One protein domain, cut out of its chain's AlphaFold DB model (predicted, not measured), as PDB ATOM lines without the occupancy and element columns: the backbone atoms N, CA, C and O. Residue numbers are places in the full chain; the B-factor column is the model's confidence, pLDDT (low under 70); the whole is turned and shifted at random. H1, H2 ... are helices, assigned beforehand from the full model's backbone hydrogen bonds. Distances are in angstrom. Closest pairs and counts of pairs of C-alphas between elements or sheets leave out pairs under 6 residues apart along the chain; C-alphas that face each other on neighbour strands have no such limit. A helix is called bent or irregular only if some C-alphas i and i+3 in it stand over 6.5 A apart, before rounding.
ATOM      1  N   GLN A 100     242.614 213.791  90.449       84.44
ATOM      2  CA  GLN A 100     241.671 214.797  90.904       84.44
ATOM      3  C   GLN A 100     241.730 216.000  89.964       84.44
ATOM      4  O   GLN A 100     242.788 216.593  89.769       84.44
ATOM      5  N   PHE A 101     240.579 216.370  89.407       84.81
ATOM      6  CA  PHE A 101     240.422 217.599  88.639       84.81
ATOM      7  C   PHE A 101     239.578 218.585  89.438       84.81
ATOM      8  O   PHE A 101     238.460 218.268  89.844       84.81
ATOM      9  N   VAL A 102     240.116 219.783  89.662       86.75
ATOM     10  CA  VAL A 102     239.407 220.872  90.336       86.75
ATOM     11  C   VAL A 102     239.160 221.976  89.320       86.75
ATOM     12  O   VAL A 102     240.092 222.618  88.844       86.75
ATOM     13  N   PHE A 103     237.889 222.196  88.987       83.88
ATOM     14  CA  PHE A 103     237.470 223.259  88.080       83.88
ATOM     15  C   PHE A 103     236.877 224.412  88.882       83.88
ATOM     16  O   PHE A 103     235.865 224.254  89.567       83.88
ATOM     17  N   THR A 104     237.489 225.589  88.781       83.88
ATOM     18  CA  THR A 104     236.965 226.786  89.442       83.88
ATOM     19  C   THR A 104     235.873 227.410  88.585       83.88
ATOM     20  O   THR A 104     236.121 227.828  87.458       83.88
ATOM     21  N   LEU A 105     234.658 227.513  89.128       80.94
ATOM     22  CA  LEU A 105     233.564 228.219  88.462       80.94
ATOM     23  C   LEU A 105     233.670 229.736  88.705       80.94
ATOM     24  O   LEU A 105     233.715 230.152  89.873       80.94
ATOM     25  N   PRO A 106     233.639 230.572  87.648       83.25
ATOM     26  CA  PRO A 106     233.527 232.025  87.766       83.25
ATOM     27  C   PRO A 106     232.323 232.450  88.616       83.25
ATOM     28  O   PRO A 106     231.253 231.842  88.534       83.25
ATOM     29  N   LYS A 107     232.468 233.527  89.405       81.25
ATOM     30  CA  LYS A 107     231.449 233.981  90.375       81.25
ATOM     31  C   LYS A 107     230.070 234.198  89.737       81.25
ATOM     32  O   LYS A 107     229.071 233.773  90.310       81.25
ATOM     33  N   VAL A 108     230.028 234.771  88.532       83.25
ATOM     34  CA  VAL A 108     228.787 235.033  87.776       83.25
ATOM     35  C   VAL A 108     228.027 233.737  87.458       83.25
ATOM     36  O   VAL A 108     226.805 233.681  87.578       83.25
ATOM     37  N   LEU A 109     228.742 232.659  87.127       80.25
ATOM     38  CA  LEU A 109     228.128 231.385  86.747       80.25
ATOM     39  C   LEU A 109     227.597 230.597  87.954       80.25
ATOM     40  O   LEU A 109     226.665 229.807  87.801       80.25
ATOM     41  N   ARG A 110     228.120 230.831  89.166       79.69
ATOM     42  CA  ARG A 110     227.693 230.111  90.385       79.69
ATOM     43  C   ARG A 110     226.201 230.270  90.666       79.69
ATOM     44  O   ARG A 110     225.545 229.296  91.026       79.69
ATOM     45  N   LEU A 111     225.647 231.464  90.450       78.38
ATOM     46  CA  LEU A 111     224.214 231.739  90.624       78.38
ATOM     47  C   LEU A 111     223.352 230.918  89.655       78.38
ATOM     48  O   LEU A 111     222.323 230.366  90.051       78.38
ATOM     49  N   ILE A 112     223.804 230.787  88.408       80.06
ATOM     50  CA  ILE A 112     223.111 230.036  87.357       80.06
ATOM     51  C   ILE A 112     223.117 228.539  87.693       80.06
ATOM     52  O   ILE A 112     222.058 227.907  87.706       80.06
ATOM     53  N   PHE A 113     224.276 227.981  88.060       76.44
ATOM     54  CA  PHE A 113     224.386 226.578  88.484       76.44
ATOM     55  C   PHE A 113     223.604 226.284  89.773       76.44
ATOM     56  O   PHE A 113     222.983 225.227  89.885       76.44
ATOM     57  N   ARG A 114     223.564 227.226  90.728       73.38
ATOM     58  CA  ARG A 114     222.782 227.092  91.969       73.38
ATOM     59  C   ARG A 114     221.280 227.010  91.696       73.38
ATOM     60  O   ARG A 114     220.577 226.256  92.372       73.38
ATOM     61  N   ARG A 115     220.777 227.781  90.726       71.56
ATOM     62  CA  ARG A 115     219.348 227.829  90.381       71.56
ATOM     63  C   ARG A 115     218.935 226.700  89.433       71.56
ATOM     64  O   ARG A 115     217.805 226.232  89.529       71.56
ATOM     65  N   ASN A 116     219.846 226.213  88.584       74.75
ATOM     66  CA  ASN A 116     219.566 225.186  87.582       74.75
ATOM     67  C   ASN A 116     220.448 223.927  87.733       74.75
ATOM     68  O   ASN A 116     221.500 223.786  87.106       74.75
ATOM     69  N   ARG A 117     219.960 222.951  88.511       70.12
ATOM     70  CA  ARG A 117     220.624 221.648  88.731       70.12
ATOM     71  C   ARG A 117     220.821 220.832  87.446       70.12
ATOM     72  O   ARG A 117     221.753 220.034  87.377       70.12
ATOM     73  N   THR A 118     219.967 221.012  86.435       79.75
ATOM     74  CA  THR A 118     220.075 220.254  85.173       79.75
ATOM     75  C   THR A 118     221.278 220.693  84.345       79.75
ATOM     76  O   THR A 118     221.920 219.863  83.701       79.75
ATOM     77  N   LEU A 119     221.634 221.980  84.414       81.81
ATOM     78  CA  LEU A 119     222.807 222.524  83.738       81.81
ATOM     79  C   LEU A 119     224.097 221.913  84.294       81.81
ATOM     80  O   LEU A 119     224.969 221.528  83.522       81.81
ATOM     81  N   PHE A 120     224.182 221.749  85.618       79.88
ATOM     82  CA  PHE A 120     225.317 221.079  86.254       79.88
ATOM     83  C   PHE A 120     225.504 219.657  85.715       79.88
ATOM     84  O   PHE A 120     226.601 219.299  85.305       79.88
ATOM     85  N   ALA A 121     224.426 218.871  85.621       83.25
ATOM     86  CA  ALA A 121     224.503 217.515  85.079       83.25
ATOM     87  C   ALA A 121     225.008 217.484  83.623       83.25
ATOM     88  O   ALA A 121     225.797 216.609  83.270       83.25
ATOM     89  N   LYS A 122     224.589 218.443  82.782       87.56
ATOM     90  CA  LYS A 122     225.074 218.567  81.395       87.56
ATOM     91  C   LYS A 122     226.571 218.878  81.346       87.56
ATOM     92  O   LYS A 122     227.301 218.216  80.617       87.56
ATOM     93  N   VAL A 123     227.027 219.835  82.150       87.44
ATOM     94  CA  VAL A 123     228.443 220.227  82.205       87.44
ATOM     95  C   VAL A 123     229.315 219.092  82.735       87.44
ATOM     96  O   VAL A 123     230.353 218.808  82.149       87.44
ATOM     97  N   SER A 124     228.872 218.369  83.763       87.00
ATOM     98  CA  SER A 124     229.591 217.193  84.271       87.00
ATOM     99  C   SER A 124     229.751 216.098  83.212       87.00
ATOM    100  O   SER A 124     230.810 215.479  83.128       87.00
ATOM    101  N   ARG A 125     228.729 215.872  82.373       89.06
ATOM    102  CA  ARG A 125     228.816 214.928  81.243       89.06
ATOM    103  C   ARG A 125     229.805 215.402  80.180       89.06
ATOM    104  O   ARG A 125     230.585 214.589  79.700       89.06
ATOM    105  N   LEU A 126     229.805 216.698  79.865       90.75
ATOM    106  CA  LEU A 126     230.746 217.286  78.911       90.75
ATOM    107  C   LEU A 126     232.195 217.164  79.400       90.75
ATOM    108  O   LEU A 126     233.058 216.728  78.647       90.75
ATOM    109  N   ILE A 127     232.458 217.480  80.671       89.50
ATOM    110  CA  ILE A 127     233.782 217.294  81.288       89.50
ATOM    111  C   ILE A 127     234.219 215.827  81.167       89.50
ATOM    112  O   ILE A 127     235.376 215.558  80.855       89.50
ATOM    113  N   ASN A 128     233.294 214.880  81.355       89.44
ATOM    114  CA  ASN A 128     233.606 213.453  81.262       89.44
ATOM    115  C   ASN A 128     234.039 213.058  79.853       89.44
ATOM    116  O   ASN A 128     235.005 212.320  79.681       89.44
ATOM    117  N   GLN A 129     233.316 213.562  78.852       90.62
ATOM    118  CA  GLN A 129     233.617 213.330  77.443       90.62
ATOM    119  C   GLN A 129     234.979 213.923  77.082       90.62
ATOM    120  O   GLN A 129     235.845 213.188  76.632       90.62
ATOM    121  N   LEU A 130     235.224 215.194  77.415       91.44
ATOM    122  CA  LEU A 130     236.494 215.870  77.124       91.44
ATOM    123  C   LEU A 130     237.704 215.151  77.729       91.44
ATOM    124  O   LEU A 130     238.720 214.973  77.062       91.44
ATOM    125  N   ILE A 131     237.598 214.717  78.987       89.56
ATOM    126  CA  ILE A 131     238.671 213.964  79.645       89.56
ATOM    127  C   ILE A 131     238.864 212.605  78.959       89.56
ATOM    128  O   ILE A 131     240.002 212.191  78.737       89.56
ATOM    129  N   SER A 132     237.777 211.927  78.579       88.06
ATOM    130  CA  SER A 132     237.849 210.646  77.864       88.06
ATOM    131  C   SER A 132     238.516 210.759  76.510       88.06
ATOM    132  O   SER A 132     239.379 209.939  76.188       88.06
ATOM    133  N   ASP A 133     238.154 211.782  75.750       90.06
ATOM    134  CA  ASP A 133     238.683 212.023  74.417       90.06
ATOM    135  C   ASP A 133     240.166 212.385  74.499       90.06
ATOM    136  O   ASP A 133     240.980 211.817  73.772       90.06
ATOM    137  N   PHE A 134     240.547 213.237  75.458       90.31
ATOM    138  CA  PHE A 134     241.942 213.604  75.695       90.31
ATOM    139  C   PHE A 134     242.813 212.387  76.027       90.31
ATOM    140  O   PHE A 134     243.852 212.179  75.399       90.31
ATOM    141  N   TYR A 135     242.401 211.553  76.988       87.31
ATOM    142  CA  TYR A 135     243.185 210.369  77.348       87.31
ATOM    143  C   TYR A 135     243.216 209.336  76.225       87.31
ATOM    144  O   TYR A 135     244.267 208.739  75.989       87.31
ATOM    145  N   SER A 136     242.106 209.147  75.510       89.00
ATOM    146  CA  SER A 136     242.066 208.217  74.378       89.00
ATOM    147  C   SER A 136     242.977 208.670  73.237       89.00
ATOM    148  O   SER A 136     243.683 207.850  72.653       89.00
ATOM    149  N   TYR A 137     243.027 209.978  72.974       91.00
ATOM    150  CA  TYR A 137     243.928 210.581  71.997       91.00
ATOM    151  C   TYR A 137     245.402 210.412  72.387       91.00
ATOM    152  O   TYR A 137     246.186 209.883  71.605       91.00
ATOM    153  N   VAL A 138     245.779 210.788  73.615       90.25
ATOM    154  CA  VAL A 138     247.178 210.732  74.084       90.25
ATOM    155  C   VAL A 138     247.709 209.298  74.160       90.25
ATOM    156  O   VAL A 138     248.888 209.061  73.915       90.25
ATOM    157  N   THR A 139     246.859 208.330  74.505       86.12
ATOM    158  CA  THR A 139     247.276 206.925  74.651       86.12
ATOM    159  C   THR A 139     247.121 206.093  73.381       86.12
ATOM    160  O   THR A 139     247.573 204.947  73.350       86.12
ATOM    161  N   GLY A 140     246.479 206.636  72.342       88.00
ATOM    162  CA  GLY A 140     246.193 205.924  71.094       88.00
ATOM    163  C   GLY A 140     245.262 204.715  71.260       88.00
ATOM    164  O   GLY A 140     245.218 203.849  70.388       88.00
ATOM    165  N   ARG A 141     244.551 204.602  72.391       86.19
ATOM    166  CA  ARG A 141     243.629 203.500  72.714       86.19
ATOM    167  C   ARG A 141     242.427 204.038  73.477       86.19
ATOM    168  O   ARG A 141     242.544 204.995  74.229       86.19
ATOM    169  N   THR A 142     241.273 203.394  73.340       82.88
ATOM    170  CA  THR A 142     240.076 203.788  74.090       82.88
ATOM    171  C   THR A 142     240.212 203.386  75.558       82.88
ATOM    172  O   THR A 142     240.284 202.205  75.901       82.88
ATOM    173  N   ILE A 143     240.254 204.377  76.450       79.81
ATOM    174  CA  ILE A 143     240.350 204.148  77.896       79.81
ATOM    175  C   ILE A 143     238.961 204.258  78.519       79.81
ATOM    176  O   ILE A 143     238.281 205.270  78.377       79.81
ATOM    177  N   ARG A 144     238.553 203.227  79.270       75.19
ATOM    178  CA  ARG A 144     237.375 203.296  80.144       75.19
ATOM    179  C   ARG A 144     237.800 203.700  81.552       75.19
ATOM    180  O   ARG A 144     238.593 203.000  82.178       75.19
ATOM    181  N   PHE A 145     237.238 204.791  82.059       76.44
ATOM    182  CA  PHE A 145     237.362 205.208  83.454       76.44
ATOM    183  C   PHE A 145     235.995 205.612  84.009       76.44
ATOM    184  O   PHE A 145     235.082 205.967  83.264       76.44
ATOM    185  N   GLY A 146     235.859 205.529  85.330       77.75
ATOM    186  CA  GLY A 146     234.739 206.109  86.060       77.75
ATOM    187  C   GLY A 146     235.104 207.509  86.540       77.75
ATOM    188  O   GLY A 146     236.236 207.737  86.967       77.75
ATOM    189  N   MET A 147     234.154 208.440  86.489       80.44
ATOM    190  CA  MET A 147     234.339 209.789  87.019       80.44
ATOM    191  C   MET A 147     233.258 210.116  88.042       80.44
ATOM    192  O   MET A 147     232.064 209.975  87.775       80.44
ATOM    193  N   ILE A 148     233.692 210.601  89.202       80.19
ATOM    194  CA  ILE A 148     232.820 211.134  90.244       80.19
ATOM    195  C   ILE A 148     232.960 212.653  90.207       80.19
ATOM    196  O   ILE A 148     234.052 213.182  90.398       80.19
ATOM    197  N   VAL A 149     231.857 213.359  89.952       81.56
ATOM    198  CA  VAL A 149     231.834 214.828  89.928       81.56
ATOM    199  C   VAL A 149     230.991 215.338  91.078       81.56
ATOM    200  O   VAL A 149     229.794 215.057  91.155       81.56
ATOM    201  N   ALA A 150     231.605 216.138  91.938       78.31
ATOM    202  CA  ALA A 150     230.922 216.839  93.010       78.31
ATOM    203  C   ALA A 150     231.022 218.352  92.791       78.31
ATOM    204  O   ALA A 150     232.064 218.870  92.397       78.31
ATOM    205  N   HIS A 151     229.927 219.064  93.057       74.00
ATOM    206  CA  HIS A 151     229.946 220.517  93.169       74.00
ATOM    207  C   HIS A 151     230.178 220.889  94.630       74.00
ATOM    208  O   HIS A 151     229.303 220.652  95.466       74.00
ATOM    209  N   GLN A 152     231.319 221.498  94.928       68.38
ATOM    210  CA  GLN A 152     231.591 222.051  96.247       68.38
ATOM    211  C   GLN A 152     231.278 223.549  96.236       68.38
ATOM    212  O   GLN A 152     231.930 224.330  95.546       68.38
TER     213      GLN A 152
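Overview. This is residues 100 to 152 of the 156 residues of the protein "Zn_Tnp_IS91 domain-containing protein" of Salinispira pacifica (UniProt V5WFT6). One long helix, H2, runs the length of a rod, and a short helix, H1, makes a corner with it at its first end. Beyond the other end of H2, residues 140 to 152 fold back alongside it with no named helix or strand. The printed part has 53 residues with two named helices, H1 then H2, and no named strand, and its class is all helix. The whole is loose, with a radius of gyration of the C-alphas of 13.2 A and spans of 39 by 18 by 14 A.

Arrangement. After residues 100 to 106, H1, residues 107 to 115, is joined to H2, residues 117 to 139, by a tight link of one residue, Asn 116. H1 and H2 are close but not clearly touching, with 2 pairs of C-alphas within 8 A. Their closest C-alphas are those of Phe 113 and Phe 120, 6.0 A apart. They run opposite ways at a steep tilt of 62 degrees, and their centres are 19.8 A apart. Residues 106 to 111, of which 107 to 111 belong to H1, stand free. In H2 every O i to N i+4 pair is within hydrogen-bond range; in H1 it is 3 of 5.

Along the chain. H1 begins with C-alpha 107 at (231.449, 233.981, 90.375) and measures 13.6 A from first to last C-alpha. It is neither bent nor irregular, but only just: C-alphas 108 and 111 are 6.3 A apart. H2 has 23 residues and measures 33.5 A, from C-alpha 117 at (220.624, 221.648, 88.731) to C-alpha 139 at (247.276, 206.925, 74.651).

Size, cuts and confidence. The two C-alphas farthest apart are those of Arg 115 and Gly 140, at 39.7 A. The first and last printed C-alphas, of Gln 100 and Gln 152, are 13.5 A apart. The printed part has no cut. Its mean pLDDT is 82.9, and one printed residue, Gln 152, is under 70.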